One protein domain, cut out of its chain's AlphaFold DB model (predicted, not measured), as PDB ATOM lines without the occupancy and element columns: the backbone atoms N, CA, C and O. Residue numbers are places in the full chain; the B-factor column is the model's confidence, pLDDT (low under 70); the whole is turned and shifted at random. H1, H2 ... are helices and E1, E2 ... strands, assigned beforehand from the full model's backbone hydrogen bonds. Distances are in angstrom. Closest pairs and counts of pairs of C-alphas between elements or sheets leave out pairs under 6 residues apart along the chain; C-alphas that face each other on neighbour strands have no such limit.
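This is residues 5 to 82 of the 85 residues of an uncharacterized protein of Pandoraea commovens (UniProt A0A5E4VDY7). Four crossed helices make a small head, with H3 and H4 packed on H1, and the antiparallel strand pair E1 and E2 forms an arm that makes the length. The 78 printed residues run E1, H1, H2, H3, H4, E2, class mixed. The whole is compact, radius of gyration of the C-alphas 12.9 A, spanning 43 by 27 by 23 A.

E1, residues 5 to 11, is the antiparallel neighbour of E2, residues 75 to 81; N 10 and O 76 are within hydrogen-bond range at 3.0 A. H1, residues 13 to 20, touches H3, residues 38 to 45, at a steep tilt of 61 degrees; closest C-alphas Phe 14 and Lys 45, 4.2 A. H1 touches H4, residues 52 to 66, at a steep tilt of 40 degrees; closest C-alphas Leu 20 and Trp 62, 5.9 A. H2, residues 27 to 34, touches H3 about perpendicular, at 77 degrees; closest C-alphas Ala 31 and Arg 38, 5.5 A. In H1, H2, H3 and H4 every O i to N i+4 pair is within hydrogen-bond range.

From first to last C-alpha, E1 is 18.1 A, H4 20.5 A and E2 19.4 A long. E1 begins at C-alpha 5 (37.066, 29.258, -3.150); E2 ends at C-alpha 81 (32.068, 32.278, 1.175).

The C-alphas farthest apart, Arg 32 and Ile 82, are 43.7 A apart. The printed part has no cut and no long link; residues 5 to 6 and 80 to 82 have pLDDT under 70.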
ATOM      1  N   ILE A   5      35.690  29.718  -2.930       67.94
ATOM      2  CA  ILE A   5      37.066  29.258  -3.150       67.94
ATOM      3  C   ILE A   5      37.330  28.097  -2.180       67.94
ATOM      4  O   ILE A   5      37.074  28.254  -0.978       67.94
ATOM      5  N   PRO A   6      37.808  26.930  -2.656       66.88
ATOM      6  CA  PRO A   6      38.293  25.884  -1.766       66.88
ATOM      7  C   PRO A   6      39.520  26.421  -1.025       66.88
ATOM      8  O   PRO A   6      40.521  26.769  -1.645       66.88
ATOM      9  N   LEU A   7      39.419  26.539   0.297       71.62
ATOM     10  CA  LEU A   7      40.498  27.079   1.121       71.62
ATOM     11  C   LEU A   7      41.569  26.043   1.407       71.62
ATOM     12  O   LEU A   7      42.752  26.357   1.392       71.62
ATOM     13  N   ASP A   8      41.125  24.835   1.751       81.31
ATOM     14  CA  ASP A   8      42.002  23.784   2.234       81.31
ATOM     15  C   ASP A   8      41.310  22.420   2.143       81.31
ATOM     16  O   ASP A   8      40.084  22.307   2.303       81.31
ATOM     17  N   VAL A   9      42.112  21.388   1.892       86.75
ATOM     18  CA  VAL A   9      41.685  19.989   1.857       86.75
ATOM     19  C   VAL A   9      42.319  19.292   3.050       86.75
ATOM     20  O   VAL A   9      43.539  19.186   3.136       86.75
ATOM     21  N   ARG A  10      41.487  18.817   3.977       90.62
ATOM     22  CA  ARG A  10      41.936  18.142   5.202       90.62
ATOM     23  C   ARG A  10      41.390  16.737   5.292       90.62
ATOM     24  O   ARG A  10      40.393  16.419   4.652       90.62
ATOM     25  N   VAL A  11      41.999  15.921   6.144       93.69
ATOM     26  CA  VAL A  11      41.444  14.615   6.502       93.69
ATOM     27  C   VAL A  11      40.120  14.807   7.247       93.69
ATOM     28  O   VAL A  11      40.015  15.591   8.191       93.69
ATOM     29  N   ASP A  12      39.094  14.078   6.822       95.19
ATOM     30  CA  ASP A  12      37.811  13.984   7.509       95.19
ATOM     31  C   ASP A  12      37.921  12.954   8.643       95.19
ATOM     32  O   ASP A  12      37.601  11.767   8.505       95.19
ATOM     33  N   TRP A  13      38.398  13.426   9.797       95.56
ATOM     34  CA  TRP A  13      38.581  12.606  10.995       95.56
ATOM     35  C   TRP A  13      37.278  11.995  11.518       95.56
ATOM     36  O   TRP A  13      37.308  10.910  12.102       95.56
ATOM     37  N   PHE A  14      36.127  12.632  11.279       95.19
ATOM     38  CA  PHE A  14      34.833  12.054  11.634       95.19
ATOM     39  C   PHE A  14      34.581  10.772  10.841       95.19
ATOM     40  O   PHE A  14      34.226   9.748  11.436       95.19
ATOM     41  N   ARG A  15      34.785  10.804   9.519       95.38
ATOM     42  CA  ARG A  15      34.619   9.621   8.665       95.38
ATOM     43  C   ARG A  15      35.656   8.551   8.972       95.38
ATOM     44  O   ARG A  15      35.257   7.415   9.207       95.38
ATOM     45  N   VAL A  16      36.935   8.918   9.093       95.88
ATOM     46  CA  VAL A  16      38.016   7.983   9.464       95.88
ATOM     47  C   VAL A  16      37.671   7.227  10.751       95.88
ATOM     48  O   VAL A  16      37.694   5.997  10.788       95.88
ATOM     49  N   LEU A  17      37.285   7.944  11.812       95.69
ATOM     50  CA  LEU A  17      36.931   7.324  13.092       95.69
ATOM     51  C   LEU A  17      35.620   6.533  13.029       95.69
ATOM     52  O   LEU A  17      35.450   5.561  13.765       95.69
ATOM     53  N   THR A  18      34.687   6.932  12.168       94.75
ATOM     54  CA  THR A  18      33.430   6.204  11.963       94.75
ATOM     55  C   THR A  18      33.667   4.879  11.247       94.75
ATOM     56  O   THR A  18      33.147   3.862  11.703       94.75
ATOM     57  N   ASP A  19      34.515   4.846  10.219       94.44
ATOM     58  CA  ASP A  19      34.928   3.606   9.551       94.44
ATOM     59  C   ASP A  19      35.665   2.678  10.528       94.44
ATOM     60  O   ASP A  19      35.363   1.484  10.637       94.44
ATOM     61  N   LEU A  20      36.558   3.243  11.347       92.94
ATOM     62  CA  LEU A  20      37.238   2.516  12.420       92.94
ATOM     63  C   LEU A  20      36.280   1.918  13.458       92.94
ATOM     64  O   LEU A  20      36.573   0.864  14.018       92.94
ATOM     65  N   CYS A  21      35.104   2.512  13.661       91.44
ATOM     66  CA  CYS A  21      34.069   1.988  14.557       91.44
ATOM     67  C   CYS A  21      32.988   1.152  13.852       91.44
ATOM     68  O   CYS A  21      32.070   0.676  14.512       91.44
ATOM     69  N   ARG A  22      33.050   0.965  12.531       88.69
ATOM     70  CA  ARG A  22      32.085   0.124  11.806       88.69
ATOM     71  C   ARG A  22      32.248  -1.362  12.159       88.69
ATOM     72  O   ARG A  22      33.279  -1.748  12.711       88.69
ATOM     73  N   ASP A  23      31.244  -2.178  11.850       84.00
ATOM     74  CA  ASP A  23      31.285  -3.646  11.964       84.00
ATOM     75  C   ASP A  23      31.681  -4.157  13.361       84.00
ATOM     76  O   ASP A  23      32.578  -4.977  13.527       84.00
ATOM     77  N   GLY A  24      31.022  -3.625  14.396       77.06
ATOM     78  CA  GLY A  24      31.220  -4.047  15.790       77.06
ATOM     79  C   GLY A  24      32.398  -3.379  16.508       77.06
ATOM     80  O   GLY A  24      32.584  -3.608  17.703       77.06
ATOM     81  N   GLY A  25      33.153  -2.521  15.817       81.06
ATOM     82  CA  GLY A  25      34.167  -1.673  16.436       81.06
ATOM     83  C   GLY A  25      33.564  -0.623  17.376       81.06
ATOM     84  O   GLY A  25      32.415  -0.201  17.246       81.06
ATOM     85  N   SER A  26      34.352  -0.139  18.332       90.94
ATOM     86  CA  SER A  26      33.956   0.989  19.180       90.94
ATOM     87  C   SER A  26      35.132   1.913  19.467       90.94
ATOM     88  O   SER A  26      36.283   1.484  19.495       90.94
ATOM     89  N   LEU A  27      34.842   3.178  19.792       91.44
ATOM     90  CA  LEU A  27      35.868   4.118  20.263       91.44
ATOM     91  C   LEU A  27      36.581   3.625  21.528       91.44
ATOM     92  O   LEU A  27      37.684   4.069  21.815       91.44
ATOM     93  N   TYR A  28      35.949   2.740  22.304       93.19
ATOM     94  CA  TYR A  28      36.576   2.133  23.472       93.19
ATOM     95  C   TYR A  28      37.657   1.120  23.073       93.19
ATOM     96  O   TYR A  28      38.768   1.198  23.582       93.19
ATOM     97  N   GLN A  29      37.353   0.211  22.142       92.75
ATOM     98  CA  GLN A  29      38.347  -0.725  21.604       92.75
ATOM     99  C   GLN A  29      39.481   0.030  20.911       92.75
ATOM    100  O   GLN A  29      40.636  -0.164  21.264       92.75
ATOM    101  N   LEU A  30      39.147   1.003  20.057       93.69
ATOM    102  CA  LEU A  30      40.150   1.825  19.381       93.69
ATOM    103  C   LEU A  30      41.061   2.564  20.374       93.69
ATOM    104  O   LEU A  30      42.268   2.632  20.163       93.69
ATOM    105  N   ALA A  31      40.509   3.092  21.471       95.69
ATOM    106  CA  ALA A  31      41.298   3.727  22.527       95.69
ATOM    107  C   ALA A  31      42.267   2.749  23.207       95.69
ATOM    108  O   ALA A  31      43.385   3.133  23.538       95.69
ATOM    109  N   ARG A  32      41.856   1.491  23.408       94.38
ATOM    110  CA  ARG A  32      42.730   0.447  23.960       94.38
ATOM    111  C   ARG A  32      43.847   0.077  22.989       94.38
ATOM    112  O   ARG A  32      44.994   0.012  23.413       94.38
ATOM    113  N   ASP A  33      43.522  -0.103  21.713       93.12
ATOM    114  CA  ASP A  33      44.476  -0.554  20.693       93.12
ATOM    115  C   ASP A  33      45.514   0.527  20.361       93.12
ATOM    116  O   ASP A  33      46.700   0.250  20.201       93.12
ATOM    117  N   THR A  34      45.082   1.789  20.319       93.50
ATOM    118  CA  THR A  34      45.945   2.931  19.969       93.50
ATOM    119  C   THR A  34      46.572   3.622  21.178       93.50
ATOM    120  O   THR A  34      47.424   4.492  21.009       93.50
ATOM    121  N   SER A  35      46.128   3.290  22.397       94.50
ATOM    122  CA  SER A  35      46.427   4.037  23.631       94.50
ATOM    123  C   SER A  35      46.026   5.523  23.587       94.50
ATOM    124  O   SER A  35      46.457   6.316  24.426       94.50
ATOM    125  N   ILE A  36      45.180   5.928  22.631       96.00
ATOM    126  CA  ILE A  36      44.656   7.292  22.534       96.00
ATOM    127  C   ILE A  36      43.443   7.422  23.468       96.00
ATOM    128  O   ILE A  36      42.509   6.620  23.375       96.00
ATOM    129  N   PRO A  37      43.373   8.454  24.328       96.38
ATOM    130  CA  PRO A  37      42.222   8.657  25.198       96.38
ATOM    131  C   PRO A  37      40.908   8.774  24.417       96.38
ATOM    132  O   PRO A  37      40.805   9.492  23.420       96.38
ATOM    133  N   ARG A  38      39.848   8.131  24.921       95.81
ATOM    134  CA  ARG A  38      38.516   8.164  24.291       95.81
ATOM    135  C   ARG A  38      37.949   9.587  24.180       95.81
ATOM    136  O   ARG A  38      37.177   9.871  23.266       95.81
ATOM    137  N   SER A  39      38.289  10.479  25.108       96.06
ATOM    138  CA  SER A  39      37.934  11.903  25.039       96.06
ATOM    139  C   SER A  39      38.595  12.594  23.843       96.06
ATOM    140  O   SER A  39      37.918  13.321  23.122       96.06
ATOM    141  N   SER A  40      39.869  12.302  23.572       96.75
ATOM    142  CA  SER A  40      40.585  12.801  22.392       96.75
ATOM    143  C   SER A  40      39.951  12.288  21.102       96.75
ATOM    144  O   SER A  40      39.632  13.087  20.228       96.75
ATOM    145  N   LEU A  41      39.654  10.985  21.016       95.94
ATOM    146  CA  LEU A  41      38.961  10.413  19.853       95.94
ATOM    147  C   LEU A  41      37.582  11.056  19.621       95.94
ATOM    148  O   LEU A  41      37.208  11.329  18.483       95.94
ATOM    149  N   GLN A  42      36.826  11.331  20.689       95.69
ATOM    150  CA  GLN A  42      35.555  12.058  20.590       95.69
ATOM    151  C   GLN A  42      35.751  13.499  20.103       95.69
ATOM    152  O   GLN A  42      34.989  13.952  19.254       95.69
ATOM    153  N   SER A  43      36.784  14.195  20.583       96.50
ATOM    154  CA  SER A  43      37.127  15.548  20.131       96.50
ATOM    155  C   SER A  43      37.490  15.581  18.642       96.50
ATOM    156  O   SER A  43      37.005  16.438  17.907       96.50
ATOM    157  N   TYR A  44      38.266  14.608  18.155       95.88
ATOM    158  CA  TYR A  44      38.607  14.511  16.730       95.88
ATOM    159  C   TYR A  44      37.384  14.214  15.868       95.88
ATOM    160  O   TYR A  44      37.194  14.807  14.809       95.88
ATOM    161  N   LYS A  45      36.489  13.358  16.365       93.31
ATOM    162  CA  LYS A  45      35.201  13.101  15.721       93.31
ATOM    163  C   LYS A  45      34.315  14.357  15.680       93.31
ATOM    164  O   LYS A  45      33.528  14.503  14.755       93.31
ATOM    165  N   ALA A  46      34.467  15.276  16.632       92.81
ATOM    166  CA  ALA A  46      33.799  16.579  16.634       92.81
ATOM    167  C   ALA A  46      34.489  17.639  15.746       92.81
ATOM    168  O   ALA A  46      34.009  18.768  15.668       92.81
ATOM    169  N   GLY A  47      35.583  17.290  15.060       89.50
ATOM    170  CA  GLY A  47      36.257  18.153  14.086       89.50
ATOM    171  C   GLY A  47      37.586  18.751  14.551       89.50
ATOM    172  O   GLY A  47      38.183  19.524  13.799       89.50
ATOM    173  N   SER A  48      38.064  18.405  15.750       93.25
ATOM    174  CA  SER A  48      39.418  18.769  16.182       93.25
ATOM    175  C   SER A  48      40.474  18.017  15.369       93.25
ATOM    176  O   SER A  48      40.316  16.840  15.057       93.25
ATOM    177  N   GLU A  49      41.587  18.680  15.073       92.94
ATOM    178  CA  GLU A  49      42.714  18.059  14.379       92.94
ATOM    179  C   GLU A  49      43.596  17.298  15.395       92.94
ATOM    180  O   GLU A  49      43.992  17.881  16.413       92.94
ATOM    181  N   PRO A  50      43.918  16.012  15.173       95.56
ATOM    182  CA  PRO A  50      44.934  15.320  15.951       95.56
ATOM    183  C   PRO A  50      46.332  15.870  15.644       95.56
ATOM    184  O   PRO A  50      46.585  16.468  14.601       95.56
ATOM    185  N   THR A  51      47.281  15.625  16.549       96.25
ATOM    186  CA  THR A  51      48.697  15.881  16.253       96.25
ATOM    187  C   THR A  51      49.177  14.944  15.146       96.25
ATOM    188  O   THR A  51      48.612  13.868  14.956       96.25
ATOM    189  N   HIS A  52      50.260  15.304  14.450       94.25
ATOM    190  CA  HIS A  52      50.789  14.496  13.345       94.25
ATOM    191  C   HIS A  52      51.022  13.025  13.740       94.25
ATOM    192  O   HIS A  52      50.583  12.118  13.041       94.25
ATOM    193  N   ALA A  53      51.644  12.775  14.899       95.31
ATOM    194  CA  ALA A  53      51.895  11.416  15.383       95.31
ATOM    195  C   ALA A  53      50.597  10.621  15.625       95.31
ATOM    196  O   ALA A  53      50.489   9.461  15.229       95.31
ATOM    197  N   VAL A  54      49.593  11.258  16.236       96.50
ATOM    198  CA  VAL A  54      48.287  10.639  16.502       96.50
ATOM    199  C   VAL A  54      47.527  10.389  15.198       96.50
ATOM    200  O   VAL A  54      46.982   9.304  15.005       96.50
ATOM    201  N   GLY A  55      47.532  11.357  14.282       96.12
ATOM    202  CA  GLY A  55      46.901  11.237  12.972       96.12
ATOM    203  C   GLY A  55      47.490  10.089  12.156       96.12
ATOM    204  O   GLY A  55      46.742   9.261  11.645       96.12
ATOM    205  N   MET A  56      48.820   9.968  12.114       96.50
ATOM    206  CA  MET A  56      49.504   8.856  11.442       96.50
ATOM    207  C   MET A  56      49.118   7.494  12.035       96.50
ATOM    208  O   MET A  56      48.849   6.555  11.288       96.50
ATOM    209  N   CYS A  57      49.025   7.388  13.365       96.38
ATOM    210  CA  CYS A  57      48.579   6.164  14.036       96.38
ATOM    211  C   CYS A  57      47.139   5.780  13.648       96.38
ATOM    212  O   CYS A  57      46.868   4.623  13.314       96.38
ATOM    213  N   LEU A  58      46.221   6.754  13.638       96.50
ATOM    214  CA  LEU A  58      44.826   6.542  13.244       96.50
ATOM    215  C   LEU A  58      44.694   6.150  11.768       96.50
ATOM    216  O   LEU A  58      43.933   5.240  11.447       96.50
ATOM    217  N   LEU A  59      45.454   6.792  10.879       96.62
ATOM    218  CA  LEU A  59      45.467   6.471   9.451       96.62
ATOM    219  C   LEU A  59      46.029   5.075   9.179       96.62
ATOM    220  O   LEU A  59      45.501   4.375   8.321       96.62
ATOM    221  N   ALA A  60      47.042   4.637   9.930       95.75
ATOM    222  CA  ALA A  60      47.558   3.274   9.833       95.75
ATOM    223  C   ALA A  60      46.497   2.234  10.239       95.75
ATOM    224  O   ALA A  60      46.288   1.256   9.522       95.75
ATOM    225  N   HIS A  61      45.766   2.475  11.334       94.69
ATOM    226  CA  HIS A  61      44.658   1.603  11.742       94.69
ATOM    227  C   HIS A  61      43.525   1.602  10.712       94.69
ATOM    228  O   HIS A  61      42.975   0.549  10.392       94.69
ATOM    229  N   TRP A  62      43.173   2.773  10.175       95.69
ATOM    230  CA  TRP A  62      42.124   2.889   9.163       95.69
ATOM    231  C   TRP A  62      42.525   2.157   7.884       95.69
ATOM    232  O   TRP A  62      41.732   1.393   7.341       95.69
ATOM    233  N   SER A  63      43.781   2.312   7.467       95.69
ATOM    234  CA  SER A  63      44.353   1.628   6.312       95.69
ATOM    235  C   SER A  63      44.283   0.110   6.463       95.69
ATOM    236  O   SER A  63      43.783  -0.571   5.567       95.69
ATOM    237  N   ALA A  64      44.689  -0.412   7.624       93.38
ATOM    238  CA  ALA A  64      44.611  -1.837   7.930       93.38
ATOM    239  C   ALA A  64      43.166  -2.359   7.930       93.38
ATOM    240  O   ALA A  64      42.912  -3.465   7.461       93.38
ATOM    241  N   LYS A  65      42.210  -1.563   8.426       92.12
ATOM    242  CA  LYS A  65      40.802  -1.963   8.505       92.12
ATOM    243  C   LYS A  65      40.080  -1.918   7.156       92.12
ATOM    244  O   LYS A  65      39.290  -2.806   6.855       92.12
ATOM    245  N   VAL A  66      40.309  -0.871   6.368       92.31
ATOM    246  CA  VAL A  66      39.598  -0.620   5.101       92.31
ATOM    247  C   VAL A  66      40.313  -1.266   3.907       92.31
ATOM    248  O   VAL A  66      39.715  -1.426   2.844       92.31
ATOM    249  N   GLY A  67      41.580  -1.662   4.064       92.88
ATOM    250  CA  GLY A  67      42.382  -2.275   3.002       92.88
ATOM    251  C   GLY A  67      42.822  -1.278   1.926       92.88
ATOM    252  O   GLY A  67      43.010  -1.654   0.772       92.88
ATOM    253  N   ARG A  68      42.944   0.004   2.282       94.06
ATOM    254  CA  ARG A  68      43.343   1.105   1.387       94.06
ATOM    255  C   ARG A  68      44.501   1.884   1.996       94.06
ATOM    256  O   ARG A  68      44.605   1.904   3.219       94.06
ATOM    257  N   PRO A  69      45.376   2.526   1.208       92.62
ATOM    258  CA  PRO A  69      46.461   3.329   1.766       92.62
ATOM    259  C   PRO A  69      45.909   4.528   2.547       92.62
ATOM    260  O   PRO A  69      44.892   5.102   2.174       92.62
ATOM    261  N   GLY A  70      46.602   4.956   3.608       87.50
ATOM    262  CA  GLY A  70      46.185   6.117   4.411       87.50
ATOM    263  C   GLY A  70      46.086   7.432   3.621       87.50
ATOM    264  O   GLY A  70      45.371   8.335   4.039       87.50
ATOM    265  N   ALA A  71      46.752   7.527   2.465       89.75
ATOM    266  CA  ALA A  71      46.625   8.652   1.535       89.75
ATOM    267  C   ALA A  71      45.232   8.750   0.881       89.75
ATOM    268  O   ALA A  71      44.822   9.840   0.495       89.75
ATOM    269  N   ASP A  72      44.490   7.639   0.824       92.81
ATOM    270  CA  ASP A  72      43.121   7.572   0.297       92.81
ATOM    271  C   ASP A  72      42.068   7.793   1.395       92.81
ATOM    272  O   ASP A  72      40.877   7.522   1.196       92.81
ATOM    273  N   ALA A  73      42.496   8.232   2.584       93.88
ATOM    274  CA  ALA A  73      41.579   8.530   3.668       93.88
ATOM    275  C   ALA A  73      40.549   9.588   3.238       93.88
ATOM    276  O   ALA A  73      40.853  10.462   2.423       93.88
ATOM    277  N   PRO A  74      39.323   9.540   3.790       94.38
ATOM    278  CA  PRO A  74      38.297  10.527   3.502       94.38
ATOM    279  C   PRO A  74      38.818  11.951   3.700       94.38
ATOM    280  O   PRO A  74      39.398  12.262   4.740       94.38
ATOM    281  N   LEU A  75      38.586  12.814   2.711       94.06
ATOM    282  CA  LEU A  75      38.969  14.222   2.752       94.06
ATOM    283  C   LEU A  75      37.724  15.107   2.836       94.06
ATOM    284  O   LEU A  75      36.690  14.809   2.234       94.06
ATOM    285  N   VAL A  76      37.841  16.220   3.551       91.44
ATOM    286  CA  VAL A  76      36.853  17.295   3.599       91.44
ATOM    287  C   VAL A  76      37.460  18.568   3.017       91.44
ATOM    288  O   VAL A  76      38.522  19.029   3.439       91.44
ATOM    289  N   THR A  77      36.773  19.150   2.038       87.88
ATOM    290  CA  THR A  77      37.116  20.465   1.491       87.88
ATOM    291  C   THR A  77      36.384  21.535   2.282       87.88
ATOM    292  O   THR A  77      35.154  21.519   2.370       87.88
ATOM    293  N   ARG A  78      37.126  22.483   2.856       80.12
ATOM    294  CA  ARG A  78      36.530  23.671   3.475       80.12
ATOM    295  C   ARG A  78      36.426  24.779   2.434       80.12
ATOM    296  O   ARG A  78      37.409  25.116   1.779       80.12
ATOM    297  N   TYR A  79      35.238  25.352   2.305       76.69
ATOM    298  CA  TYR A  79      34.966  26.483   1.421       76.69
ATOM    299  C   TYR A  79      34.812  27.755   2.253       76.69
ATOM    300  O   TYR A  79      34.118  27.728   3.272       76.69
ATOM    301  N   GLN A  80      35.414  28.866   1.818       64.81
ATOM    302  CA  GLN A  80      35.036  30.186   2.335       64.81
ATOM    303  C   GLN A  80      33.993  30.813   1.415       64.81
ATOM    304  O   GLN A  80      34.179  30.794   0.192       64.81
ATOM    305  N   PRO A  81      32.923  31.410   1.965       63.28
ATOM    306  CA  PRO A  81      32.068  32.278   1.175       63.28
ATOM    307  C   PRO A  81      32.878  33.491   0.708       63.28
ATOM    308  O   PRO A  81      33.556  34.144   1.505       63.28
ATOM    309  N   ILE A  82      32.808  33.794  -0.589       65.50
ATOM    310  CA  ILE A  82      33.372  35.031  -1.128       65.50
ATOM    311  C   ILE A  82      32.460  36.171  -0.669       65.50
ATOM    312  O   ILE A  82      31.371  36.357  -1.211       65.50
TER     313      ILE A  82